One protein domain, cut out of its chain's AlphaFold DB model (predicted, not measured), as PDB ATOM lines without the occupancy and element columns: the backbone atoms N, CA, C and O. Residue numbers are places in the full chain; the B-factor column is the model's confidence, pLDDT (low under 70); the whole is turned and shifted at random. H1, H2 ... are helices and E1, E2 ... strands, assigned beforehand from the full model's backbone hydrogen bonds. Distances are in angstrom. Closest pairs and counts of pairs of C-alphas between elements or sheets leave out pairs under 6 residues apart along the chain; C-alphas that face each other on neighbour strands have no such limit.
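This is residues 3 to 50 and 171 to 214 of the 218 residues of an uncharacterized protein of Oceanobacillus zhaokaii (UniProt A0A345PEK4). A twisted sheet of five antiparallel strands has one helix on each face: H2 is over the E3 and E1 side, while H1 stands up from the opposite face, with its residues 41 to 47 near the sheet. The E5 and E4 side has no named helix over it, and residues 32 to 37, of which 35 to 37 belong to H1, stick out. The printed part has 92 residues, with five named strands and two named helices in the order E1 E2 H1 E3 H2 E4 E5; across the sheet the strands run E3 E1 E2 E5 E4. The class is mixed, helices and strands, and the whole is compact, with a radius of gyration of the C-alphas of 12.8 A and spans of 32 by 28 by 20 A.

E1, residues 3 to 8, and E2, residues 11 to 17, form a hairpin, antiparallel at 164 degrees, with N 6 and O 13 at 2.8 A. E2 is antiparallel to E5, residues 205 to 213, with N 14 and O 210 at 2.8 A. E5 forms a hairpin with E4, residues 193 to 201, an edge strand, with N 209 and O 197 at 2.8 A. The other edge strand, E3, residues 172 to 175, is antiparallel to E1 at 172 degrees, with N 7 and O 172 at 2.8 A. H1, residues 35 to 47, is on the sheet at a height of 10.2 A, over E1 and, only just, over E2, on which 3 of its C-alphas fall; its line rises 48 degrees. The closest C-alphas of E1 and H1, those of Cys 8 and Thr 46, are 4.1 A apart. H2, residues 176 to 185, lies on the opposite face, over E3 and E1 at a height of 8.3 A; it only just stands up from the sheet, at 42 degrees. The closest C-alphas of E1 and H2 are those of Thr 3 and Asp 176, at 4.8 A. With helices on both faces, these are three layers. In H1 and H2 every O i to N i+4 pair is within hydrogen-bond range.

E1 begins at C-alpha 3 (-41.150, 20.266, 51.106) and is 16.3 A long; E2 is 19.3 A. H1 is 18.2 A, from C-alpha 35 (-26.343, 27.235, 37.810). E3 is 10.3 A, H2 14.3 A and E4 22.3 A. E5, 25.4 A, ends at C-alpha 213 (-25.959, 21.477, 59.861).

The C-alphas of Ser 20 and Met 50, the two farthest apart, are 37.8 A apart. Residues 51 to 170 are not printed; C-alphas 50 and 171 are 15.5 A apart across the cut. E2 to H1 is a long link of 17 residues. Mean pLDDT of the printed part is 82.0; residues 19 to 22, 30 to 36, 50 and 204 are under 70.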
ATOM      1  N   THR A   3     -42.463  20.262  50.457       87.50
ATOM      2  CA  THR A   3     -41.150  20.266  51.106       87.50
ATOM      3  C   THR A   3     -40.154  19.569  50.202       87.50
ATOM      4  O   THR A   3     -40.320  18.400  49.874       87.50
ATOM      5  N   LYS A   4     -39.086  20.257  49.807       92.00
ATOM      6  CA  LYS A   4     -37.921  19.606  49.197       92.00
ATOM      7  C   LYS A   4     -36.766  19.641  50.171       92.00
ATOM      8  O   LYS A   4     -36.489  20.674  50.766       92.00
ATOM      9  N   LEU A   5     -36.062  18.529  50.292       92.81
ATOM     10  CA  LEU A   5     -34.848  18.418  51.081       92.81
ATOM     11  C   LEU A   5     -33.691  18.053  50.159       92.81
ATOM     12  O   LEU A   5     -33.804  17.155  49.326       92.81
ATOM     13  N   VAL A   6     -32.575  18.763  50.304       92.44
ATOM     14  CA  VAL A   6     -31.325  18.498  49.587       92.44
ATOM     15  C   VAL A   6     -30.223  18.282  50.615       92.44
ATOM     16  O   VAL A   6     -29.815  19.218  51.298       92.44
ATOM     17  N   HIS A   7     -29.752  17.044  50.718       91.62
ATOM     18  CA  HIS A   7     -28.721  16.612  51.653       91.62
ATOM     19  C   HIS A   7     -27.364  16.522  50.945       91.62
ATOM     20  O   HIS A   7     -27.191  15.796  49.960       91.62
ATOM     21  N   CYS A   8     -26.401  17.283  51.463       88.19
ATOM     22  CA  CYS A   8     -25.058  17.464  50.925       88.19
ATOM     23  C   CYS A   8     -24.011  17.179  52.003       88.19
ATOM     24  O   CYS A   8     -23.279  18.075  52.415       88.19
ATOM     25  N   GLY A   9     -23.961  15.937  52.489       84.69
ATOM     26  CA  GLY A   9     -23.084  15.573  53.601       84.69
ATOM     27  C   GLY A   9     -23.562  16.231  54.895       84.69
ATOM     28  O   GLY A   9     -24.718  16.095  55.264       84.69
ATOM     29  N   LYS A  10     -22.715  17.000  55.582       83.88
ATOM     30  CA  LYS A  10     -23.137  17.659  56.832       83.88
ATOM     31  C   LYS A  10     -24.064  18.863  56.632       83.88
ATOM     32  O   LYS A  10     -24.562  19.399  57.610       83.88
ATOM     33  N   THR A  11     -24.312  19.311  55.404       87.69
ATOM     34  CA  THR A  11     -25.218  20.440  55.141       87.69
ATOM     35  C   THR A  11     -26.520  19.955  54.526       87.69
ATOM     36  O   THR A  11     -26.516  19.199  53.552       87.69
ATOM     37  N   ILE A  12     -27.640  20.422  55.074       90.56
ATOM     38  CA  ILE A  12     -28.985  20.088  54.602       90.56
ATOM     39  C   ILE A  12     -29.728  21.380  54.279       90.56
ATOM     40  O   ILE A  12     -29.845  22.265  55.122       90.56
ATOM     41  N   TRP A  13     -30.264  21.472  53.064       92.44
ATOM     42  CA  TRP A  13     -31.177  22.544  52.672       92.44
ATOM     43  C   TRP A  13     -32.608  22.033  52.625       92.44
ATOM     44  O   TRP A  13     -32.891  21.054  51.933       92.44
ATOM     45  N   VAL A  14     -33.510  22.735  53.303       93.00
ATOM     46  CA  VAL A  14     -34.951  22.478  53.280       93.00
ATOM     47  C   VAL A  14     -35.639  23.640  52.581       93.00
ATOM     48  O   VAL A  14     -35.511  24.791  52.992       93.00
ATOM     49  N   TYR A  15     -36.352  23.326  51.511       91.31
ATOM     50  CA  TYR A  15     -37.080  24.258  50.665       91.31
ATOM     51  C   TYR A  15     -38.560  24.113  50.985       91.31
ATOM     52  O   TYR A  15     -39.185  23.107  50.645       91.31
ATOM     53  N   ASP A  16     -39.101  25.133  51.628       89.62
ATOM     54  CA  ASP A  16     -40.519  25.277  51.911       89.62
ATOM     55  C   ASP A  16     -41.164  26.066  50.768       89.62
ATOM     56  O   ASP A  16     -40.872  27.250  50.544       89.62
ATOM     57  N   CYS A  17     -41.981  25.355  49.991       85.44
ATOM     58  CA  CYS A  17     -42.631  25.849  48.791       85.44
ATOM     59  C   CYS A  17     -44.155  25.880  48.959       85.44
ATOM     60  O   CYS A  17     -44.772  25.021  49.605       85.44
ATOM     61  N   SER A  18     -44.791  26.831  48.272       78.00
ATOM     62  CA  SER A  18     -46.251  26.876  48.183       78.00
ATOM     63  C   SER A  18     -46.822  25.585  47.579       78.00
ATOM     64  O   SER A  18     -46.266  25.013  46.639       78.00
ATOM     65  N   ALA A  19     -47.964  25.135  48.109       69.19
ATOM     66  CA  ALA A  19     -48.572  23.842  47.787       69.19
ATOM     67  C   ALA A  19     -48.970  23.676  46.307       69.19
ATOM     68  O   ALA A  19     -49.107  22.552  45.826       69.19
ATOM     69  N   SER A  20     -49.155  24.794  45.605       68.12
ATOM     70  CA  SER A  20     -49.723  24.865  44.258       68.12
ATOM     71  C   SER A  20     -48.730  24.565  43.128       68.12
ATOM     72  O   SER A  20     -49.138  24.584  41.969       68.12
ATOM     73  N   TYR A  21     -47.447  24.317  43.426       67.12
ATOM     74  CA  TYR A  21     -46.395  24.300  42.404       67.12
ATOM     75  C   TYR A  21     -45.473  23.070  42.451       67.12
ATOM     76  O   TYR A  21     -45.198  22.516  43.520       67.12
ATOM     77  N   PRO A  22     -44.953  22.632  41.286       68.31
ATOM     78  CA  PRO A  22     -44.002  21.533  41.204       68.31
ATOM     79  C   PRO A  22     -42.634  21.960  41.754       68.31
ATOM     80  O   PRO A  22     -41.844  22.615  41.088       68.31
ATOM     81  N   HIS A  23     -42.328  21.534  42.976       71.31
ATOM     82  CA  HIS A  23     -41.081  21.840  43.688       71.31
ATOM     83  C   HIS A  23     -39.921  20.872  43.358       71.31
ATOM     84  O   HIS A  23     -38.823  20.996  43.898       71.31
ATOM     85  N   LYS A  24     -40.134  19.914  42.439       76.19
ATOM     86  CA  LYS A  24     -39.082  18.991  41.970       76.19
ATOM     87  C   LYS A  24     -37.940  19.744  41.277       76.19
ATOM     88  O   LYS A  24     -36.770  19.425  41.505       76.19
ATOM     89  N   HIS A  25     -38.296  20.756  40.482       74.38
ATOM     90  CA  HIS A  25     -37.382  21.573  39.683       74.38
ATOM     91  C   HIS A  25     -37.765  23.048  39.819       74.38
ATOM     92  O   HIS A  25     -38.594  23.550  39.059       74.38
ATOM     93  N   LEU A  26     -37.192  23.726  40.813       79.00
ATOM     94  CA  LEU A  26     -37.418  25.158  41.011       79.00
ATOM     95  C   LEU A  26     -36.791  25.942  39.845       79.00
ATOM     96  O   LEU A  26     -35.852  25.463  39.204       79.00
ATOM     97  N   ASP A  27     -37.312  27.124  39.513       75.06
ATOM     98  CA  ASP A  27     -36.809  27.895  38.365       75.06
ATOM     99  C   ASP A  27     -35.372  28.367  38.599       75.06
ATOM    100  O   ASP A  27     -34.605  28.385  37.645       75.06
ATOM    101  N   PHE A  28     -34.998  28.620  39.864       74.25
ATOM    102  CA  PHE A  28     -33.640  28.824  40.373       74.25
ATOM    103  C   PHE A  28     -32.844  27.513  40.545       74.25
ATOM    104  O   PHE A  28     -31.687  27.581  40.930       74.25
ATOM    105  N   GLU A  29     -33.330  26.365  40.023       74.50
ATOM    106  CA  GLU A  29     -32.593  25.091  39.789       74.50
ATOM    107  C   GLU A  29     -32.322  24.641  38.313       74.50
ATOM    108  O   GLU A  29     -31.552  23.705  38.093       74.50
ATOM    109  N   LYS A  30     -32.883  25.289  37.280       69.38
ATOM    110  CA  LYS A  30     -32.703  24.981  35.839       69.38
ATOM    111  C   LYS A  30     -31.488  25.605  35.110       69.38
ATOM    112  O   LYS A  30     -31.638  26.721  34.651       69.38
ATOM    113  N   LYS A  31     -30.377  24.899  34.845       57.81
ATOM    114  CA  LYS A  31     -29.161  25.245  34.014       57.81
ATOM    115  C   LYS A  31     -28.915  26.645  33.359       57.81
ATOM    116  O   LYS A  31     -27.761  27.055  33.309       57.81
ATOM    117  N   GLU A  32     -29.916  27.375  32.889       57.44
ATOM    118  CA  GLU A  32     -29.896  28.698  32.243       57.44
ATOM    119  C   GLU A  32     -29.788  29.909  33.218       57.44
ATOM    120  O   GLU A  32     -29.314  30.970  32.826       57.44
ATOM    121  N   ASN A  33     -30.142  29.766  34.502       55.16
ATOM    122  CA  ASN A  33     -30.086  30.798  35.576       55.16
ATOM    123  C   ASN A  33     -28.967  30.579  36.650       55.16
ATOM    124  O   ASN A  33     -29.166  29.915  37.653       55.16
ATOM    125  N   GLN A  34     -27.772  31.176  36.548       52.44
ATOM    126  CA  GLN A  34     -26.731  31.130  37.623       52.44
ATOM    127  C   GLN A  34     -26.228  29.723  38.095       52.44
ATOM    128  O   GLN A  34     -25.489  29.624  39.079       52.44
ATOM    129  N   TYR A  35     -26.515  28.638  37.365       51.00
ATOM    130  CA  TYR A  35     -26.343  27.235  37.810       51.00
ATOM    131  C   TYR A  35     -24.963  26.687  38.058       51.00
ATOM    132  O   TYR A  35     -24.853  25.655  38.712       51.00
ATOM    133  N   GLY A  36     -23.911  27.359  37.607       61.28
ATOM    134  CA  GLY A  36     -22.573  26.934  38.000       61.28
ATOM    135  C   GLY A  36     -22.441  26.939  39.523       61.28
ATOM    136  O   GLY A  36     -22.000  25.965  40.119       61.28
ATOM    137  N   LEU A  37     -22.897  28.005  40.184       71.50
ATOM    138  CA  LEU A  37     -22.556  28.240  41.584       71.50
ATOM    139  C   LEU A  37     -23.328  27.367  42.569       71.50
ATOM    140  O   LEU A  37     -22.721  26.861  43.509       71.50
ATOM    141  N   LEU A  38     -24.636  27.169  42.378       77.00
ATOM    142  CA  LEU A  38     -25.431  26.336  43.287       77.00
ATOM    143  C   LEU A  38     -25.046  24.856  43.174       77.00
ATOM    144  O   LEU A  38     -24.932  24.173  44.194       77.00
ATOM    145  N   ASP A  39     -24.794  24.374  41.957       77.12
ATOM    146  CA  ASP A  39     -24.370  22.993  41.735       77.12
ATOM    147  C   ASP A  39     -22.940  22.768  42.233       77.12
ATOM    148  O   ASP A  39     -22.684  21.773  42.910       77.12
ATOM    149  N   ILE A  40     -22.024  23.718  42.000       77.69
ATOM    150  CA  ILE A  40     -20.676  23.676  42.581       77.69
ATOM    151  C   ILE A  40     -20.745  23.738  44.113       77.69
ATOM    152  O   ILE A  40     -20.062  22.957  44.771       77.69
ATOM    153  N   LYS A  41     -21.617  24.579  44.696       81.75
ATOM    154  CA  LYS A  41     -21.881  24.610  46.147       81.75
ATOM    155  C   LYS A  41     -22.269  23.219  46.632       81.75
ATOM    156  O   LYS A  41     -21.569  22.645  47.459       81.75
ATOM    157  N   ARG A  42     -23.330  22.635  46.075       84.00
ATOM    158  CA  ARG A  42     -23.811  21.293  46.440       84.00
ATOM    159  C   ARG A  42     -22.724  20.226  46.285       84.00
ATOM    160  O   ARG A  42     -22.577  19.395  47.178       84.00
ATOM    161  N   LEU A  43     -21.937  20.260  45.207       81.81
ATOM    162  CA  LEU A  43     -20.830  19.325  44.978       81.81
ATOM    163  C   LEU A  43     -19.731  19.449  46.036       81.81
ATOM    164  O   LEU A  43     -19.293  18.422  46.556       81.81
ATOM    165  N   ILE A  44     -19.325  20.678  46.375       80.88
ATOM    166  CA  ILE A  44     -18.310  20.945  47.399       80.88
ATOM    167  C   ILE A  44     -18.769  20.395  48.750       80.88
ATOM    168  O   ILE A  44     -18.061  19.585  49.348       80.88
ATOM    169  N   TYR A  45     -19.981  20.759  49.183       82.19
ATOM    170  CA  TYR A  45     -20.522  20.310  50.468       82.19
ATOM    171  C   TYR A  45     -20.718  18.787  50.529       82.19
ATOM    172  O   TYR A  45     -20.457  18.177  51.560       82.19
ATOM    173  N   THR A  46     -21.094  18.152  49.414       84.94
ATOM    174  CA  THR A  46     -21.324  16.698  49.368       84.94
ATOM    175  C   THR A  46     -20.030  15.874  49.453       84.94
ATOM    176  O   THR A  46     -20.076  14.741  49.931       84.94
ATOM    177  N   ASN A  47     -18.889  16.390  48.979       80.56
ATOM    178  CA  ASN A  47     -17.702  15.556  48.721       80.56
ATOM    179  C   ASN A  47     -16.440  15.933  49.503       80.56
ATOM    180  O   ASN A  47     -15.611  15.059  49.740       80.56
ATOM    181  N   PHE A  48     -16.274  17.194  49.900       78.12
ATOM    182  CA  PHE A  48     -14.989  17.692  50.414       78.12
ATOM    183  C   PHE A  48     -15.052  18.149  51.878       78.12
ATOM    184  O   PHE A  48     -14.174  18.874  52.329       78.12
ATOM    185  N   ILE A  49     -16.080  17.742  52.634       73.38
ATOM    186  CA  ILE A  49     -16.272  18.157  54.030       73.38
ATOM    187  C   ILE A  49     -16.227  16.952  54.962       73.38
ATOM    188  O   ILE A  49     -17.098  16.083  54.902       73.38
ATOM    189  N   MET A  50     -15.256  16.953  55.877       56.66
ATOM    190  CA  MET A  50     -15.208  16.049  57.024       56.66
ATOM    191  C   MET A  50     -14.874  16.838  58.298       56.66
ATOM    192  O   MET A  50     -13.726  17.132  58.595       56.66
ATOM    193  N   PRO A 171     -25.766  15.245  45.462       86.94
ATOM    194  CA  PRO A 171     -26.653  15.505  46.583       86.94
ATOM    195  C   PRO A 171     -27.831  14.527  46.585       86.94
ATOM    196  O   PRO A 171     -28.357  14.175  45.526       86.94
ATOM    197  N   ILE A 172     -28.259  14.122  47.777       90.56
ATOM    198  CA  ILE A 172     -29.475  13.328  47.955       90.56
ATOM    199  C   ILE A 172     -30.654  14.299  47.970       90.56
ATOM    200  O   ILE A 172     -30.630  15.289  48.699       90.56
ATOM    201  N   ILE A 173     -31.674  14.027  47.160       91.25
ATOM    202  CA  ILE A 173     -32.875  14.861  47.068       91.25
ATOM    203  C   ILE A 173     -34.066  14.032  47.529       91.25
ATOM    204  O   ILE A 173     -34.300  12.959  46.979       91.25
ATOM    205  N   LYS A 174     -34.806  14.551  48.507       92.75
ATOM    206  CA  LYS A 174     -36.047  13.971  49.036       92.75
ATOM    207  C   LYS A 174     -37.179  14.976  48.886       92.75
ATOM    208  O   LYS A 174     -36.935  16.187  48.909       92.75
ATOM    209  N   LEU A 175     -38.399  14.488  48.703       92.19
ATOM    210  CA  LEU A 175     -39.571  15.316  48.412       92.19
ATOM    211  C   LEU A 175     -40.739  14.937  49.320       92.19
ATOM    212  O   LEU A 175     -40.923  13.763  49.622       92.19
ATOM    213  N   ASP A 176     -41.540  15.935  49.683       90.69
ATOM    214  CA  ASP A 176     -42.777  15.818  50.453       90.69
ATOM    215  C   ASP A 176     -42.634  14.876  51.664       90.69
ATOM    216  O   ASP A 176     -41.784  15.117  52.520       90.69
ATOM    217  N   GLU A 177     -43.427  13.803  51.730       91.62
ATOM    218  CA  GLU A 177     -43.441  12.842  52.841       91.62
ATOM    219  C   GLU A 177     -42.050  12.261  53.127       91.62
ATOM    220  O   GLU A 177     -41.629  12.217  54.279       91.62
ATOM    221  N   GLU A 178     -41.271  11.927  52.092       93.00
ATOM    222  CA  GLU A 178     -39.912  11.396  52.257       93.00
ATOM    223  C   GLU A 178     -38.969  12.432  52.893       93.00
ATOM    224  O   GLU A 178     -38.054  12.091  53.647       93.00
ATOM    225  N   ALA A 179     -39.167  13.717  52.582       92.50
ATOM    226  CA  ALA A 179     -38.413  14.796  53.205       92.50
ATOM    227  C   ALA A 179     -38.826  14.976  54.672       92.50
ATOM    228  O   ALA A 179     -37.960  15.133  55.530       92.50
ATOM    229  N   GLU A 180     -40.123  14.928  54.971       91.88
ATOM    230  CA  GLU A 180     -40.647  15.059  56.334       91.88
ATOM    231  C   GLU A 180     -40.218  13.904  57.242       91.88
ATOM    232  O   GLU A 180     -39.815  14.134  58.382       91.88
ATOM    233  N   GLU A 181     -40.260  12.671  56.739       94.19
ATOM    234  CA  GLU A 181     -39.761  11.489  57.442       94.19
ATOM    235  C   GLU A 181     -38.276  11.627  57.762       94.19
ATOM    236  O   GLU A 181     -37.870  11.389  58.896       94.19
ATOM    237  N   TYR A 182     -37.472  12.086  56.800       93.38
ATOM    238  CA  TYR A 182     -36.043  12.294  57.008       93.38
ATOM    239  C   TYR A 182     -35.762  13.365  58.071       93.38
ATOM    240  O   TYR A 182     -34.913  13.171  58.940       93.38
ATOM    241  N   LEU A 183     -36.494  14.484  58.035       91.19
ATOM    242  CA  LEU A 183     -36.372  15.550  59.033       91.19
ATOM    243  C   LEU A 183     -36.691  15.062  60.446       91.19
ATOM    244  O   LEU A 183     -35.976  15.424  61.376       91.19
ATOM    245  N   LYS A 184     -37.728  14.228  60.594       91.56
ATOM    246  CA  LYS A 184     -38.109  13.620  61.877       91.56
ATOM    247  C   LYS A 184     -37.095  12.577  62.334       91.56
ATOM    248  O   LYS A 184     -36.689  12.595  63.488       91.56
ATOM    249  N   GLN A 185     -36.669  11.690  61.433       92.56
ATOM    250  CA  GLN A 185     -35.750  10.591  61.738       92.56
ATOM    251  C   GLN A 185     -34.425  11.092  62.318       92.56
ATOM    252  O   GLN A 185     -33.895  10.484  63.244       92.56
ATOM    253  N   PHE A 186     -33.889  12.179  61.763       89.62
ATOM    254  CA  PHE A 186     -32.620  12.762  62.192       89.62
ATOM    255  C   PHE A 186     -32.799  13.967  63.123       89.62
ATOM    256  O   PHE A 186     -31.818  14.625  63.442       89.62
ATOM    257  N   ASP A 187     -34.024  14.281  63.547       90.19
ATOM    258  CA  ASP A 187     -34.349  15.428  64.405       90.19
ATOM    259  C   ASP A 187     -33.755  16.776  63.930       90.19
ATOM    260  O   ASP A 187     -33.379  17.643  64.715       90.19
ATOM    261  N   ILE A 188     -33.649  16.965  62.609       88.38
ATOM    262  CA  ILE A 188     -32.854  18.044  61.985       88.38
ATOM    263  C   ILE A 188     -33.322  19.437  62.411       88.38
ATOM    264  O   ILE A 188     -32.506  20.339  62.587       88.38
ATOM    265  N   ILE A 189     -34.632  19.617  62.589       87.12
ATOM    266  CA  ILE A 189     -35.228  20.910  62.956       87.12
ATOM    267  C   ILE A 189     -34.695  21.393  64.318       87.12
ATOM    268  O   ILE A 189     -34.561  22.599  64.523       87.12
ATOM    269  N   ASN A 190     -34.326  20.469  65.210       86.50
ATOM    270  CA  ASN A 190     -33.832  20.773  66.551       86.50
ATOM    271  C   ASN A 190     -32.296  20.867  66.641       86.50
ATOM    272  O   ASN A 190     -31.787  21.354  67.647       86.50
ATOM    273  N   GLN A 191     -31.546  20.481  65.600       83.25
ATOM    274  CA  GLN A 191     -30.069  20.473  65.607       83.25
ATOM    275  C   GLN A 191     -29.410  21.854  65.428       83.25
ATOM    276  O   GLN A 191     -28.193  21.985  65.519       83.25
ATOM    277  N   GLY A 192     -30.200  22.904  65.193       76.75
ATOM    278  CA  GLY A 192     -29.709  24.272  65.038       76.75
ATOM    279  C   GLY A 192     -29.718  24.753  63.587       76.75
ATOM    280  O   GLY A 192     -29.221  24.115  62.657       76.75
ATOM    281  N   LEU A 193     -30.311  25.927  63.396       85.00
ATOM    282  CA  LEU A 193     -30.493  26.561  62.097       85.00
ATOM    283  C   LEU A 193     -29.276  27.428  61.758       85.00
ATOM    284  O   LEU A 193     -28.970  28.371  62.483       85.00
ATOM    285  N   ASN A 194     -28.604  27.140  60.641       84.62
ATOM    286  CA  ASN A 194     -27.435  27.901  60.198       84.62
ATOM    287  C   ASN A 194     -27.841  29.214  59.515       84.62
ATOM    288  O   ASN A 194     -27.291  30.276  59.793       84.62
ATOM    289  N   SER A 195     -28.805  29.157  58.592       87.25
ATOM    290  CA  SER A 195     -29.315  30.361  57.929       87.25
ATOM    291  C   SER A 195     -30.707  30.164  57.336       87.25
ATOM    292  O   SER A 195     -31.149  29.040  57.093       87.25
ATOM    293  N   VAL A 196     -31.388  31.284  57.079       90.62
ATOM    294  CA  VAL A 196     -32.666  31.328  56.362       90.62
ATOM    295  C   VAL A 196     -32.565  32.338  55.238       90.62
ATOM    296  O   VAL A 196     -32.143  33.472  55.450       90.62
ATOM    297  N   THR A 197     -32.978  31.936  54.042       90.06
ATOM    298  CA  THR A 197     -33.051  32.819  52.877       90.06
ATOM    299  C   THR A 197     -34.439  32.753  52.262       90.06
ATOM    300  O   THR A 197     -35.005  31.674  52.097       90.06
ATOM    301  N   ASN A 198     -34.979  33.914  51.896       87.19
ATOM    302  CA  ASN A 198     -36.210  34.017  51.119       87.19
ATOM    303  C   ASN A 198     -35.846  34.303  49.666       87.19
ATOM    304  O   ASN A 198     -35.128  35.265  49.393       87.19
ATOM    305  N   ILE A 199     -36.349  33.490  48.742       85.19
ATOM    306  CA  ILE A 199     -36.152  33.699  47.308       85.19
ATOM    307  C   ILE A 199     -37.514  33.745  46.632       85.19
ATOM    308  O   ILE A 199     -38.403  32.953  46.946       85.19
ATOM    309  N   TYR A 200     -37.660  34.681  45.696       82.56
ATOM    310  CA  TYR A 200     -38.767  34.662  44.756       82.56
ATOM    311  C   TYR A 200     -38.370  33.867  43.511       82.56
ATOM    312  O   TYR A 200     -37.479  34.265  42.764       82.56
ATOM    313  N   ASP A 201     -39.051  32.752  43.294       75.75
ATOM    314  CA  ASP A 201     -38.875  31.845  42.174       75.75
ATOM    315  C   ASP A 201     -40.089  31.893  41.238       75.75
ATOM    316  O   ASP A 201     -41.230  31.987  41.687       75.75
ATOM    317  N   LYS A 202     -39.898  31.793  39.918       76.44
ATOM    318  CA  LYS A 202     -41.046  31.822  38.988       76.44
ATOM    319  C   LYS A 202     -41.962  30.604  39.144       76.44
ATOM    320  O   LYS A 202     -43.160  30.725  38.893       76.44
ATOM    321  N   ILE A 203     -41.411  29.460  39.560       74.69
ATOM    322  CA  ILE A 203     -42.148  28.215  39.796       74.69
ATOM    323  C   ILE A 203     -42.562  28.127  41.266       74.69
ATOM    324  O   ILE A 203     -43.746  28.021  41.560       74.69
ATOM    325  N   GLY A 204     -41.614  28.213  42.198       68.19
ATOM    326  CA  GLY A 204     -41.843  28.087  43.640       68.19
ATOM    327  C   GLY A 204     -42.489  29.305  44.310       68.19
ATOM    328  O   GLY A 204     -42.913  29.201  45.463       68.19
ATOM    329  N   ARG A 205     -42.598  30.442  43.601       80.12
ATOM    330  CA  ARG A 205     -42.994  31.760  44.136       80.12
ATOM    331  C   ARG A 205     -42.131  32.117  45.343       80.12
ATOM    332  O   ARG A 205     -40.914  32.081  45.237       80.12
ATOM    333  N   ASN A 206     -42.726  32.481  46.473       83.75
ATOM    334  CA  ASN A 206     -41.965  32.709  47.695       83.75
ATOM    335  C   ASN A 206     -41.514  31.361  48.259       83.75
ATOM    336  O   ASN A 206     -42.313  30.640  48.855       83.75
ATOM    337  N   THR A 207     -40.240  31.037  48.066       85.75
ATOM    338  CA  THR A 207     -39.601  29.850  48.628       85.75
ATOM    339  C   THR A 207     -38.744  30.261  49.816       85.75
ATOM    340  O   THR A 207     -37.837  31.090  49.692       85.75
ATOM    341  N   LYS A 208     -39.028  29.659  50.971       89.81
ATOM    342  CA  LYS A 208     -38.172  29.748  52.155       89.81
ATOM    343  C   LYS A 208     -37.148  28.628  52.103       89.81
ATOM    344  O   LYS A 208     -37.510  27.463  51.959       89.81
ATOM    345  N   ILE A 209     -35.875  28.982  52.205       90.81
ATOM    346  CA  ILE A 209     -34.764  28.033  52.209       90.81
ATOM    347  C   ILE A 209     -34.124  28.083  53.585       90.81
ATOM    348  O   ILE A 209     -33.550  29.102  53.970       90.81
ATOM    349  N   TYR A 210     -34.220  26.975  54.304       92.06
ATOM    350  CA  TYR A 210     -33.591  26.772  55.599       92.06
ATOM    351  C   TYR A 210     -32.326  25.942  55.401       92.06
ATOM    352  O   TYR A 210     -32.361  24.900  54.745       92.06
ATOM    353  N   GLU A 211     -31.204  26.405  55.939       90.62
ATOM    354  CA  GLU A 211     -29.939  25.675  55.940       90.62
ATOM    355  C   GLU A 211     -29.664  25.149  57.349       90.62
ATOM    356  O   GLU A 211     -29.561  25.932  58.292       90.62
ATOM    357  N   TYR A 212     -29.517  23.834  57.470       89.75
ATOM    358  CA  TYR A 212     -29.179  23.133  58.705       89.75
ATOM    359  C   TYR A 212     -27.801  22.483  58.588       89.75
ATOM    360  O   TYR A 212     -27.349  22.129  57.490       89.75
ATOM    361  N   PHE A 213     -27.156  22.296  59.736       85.94
ATOM    362  CA  PHE A 213     -25.959  21.477  59.861       85.94
ATOM    363  C   PHE A 213     -26.325  20.170  60.562       85.94
ATOM    364  O   PHE A 213     -26.854  20.197  61.667       85.94
ATOM    365  N   LEU A 214     -26.075  19.043  59.901       83.56
ATOM    366  CA  LEU A 214     -26.315  17.718  60.453       83.56
ATOM    367  C   LEU A 214     -25.181  17.374  61.421       83.56
ATOM    368  O   LEU A 214     -24.060  17.047  61.010       83.56
TER     369      LEU A 214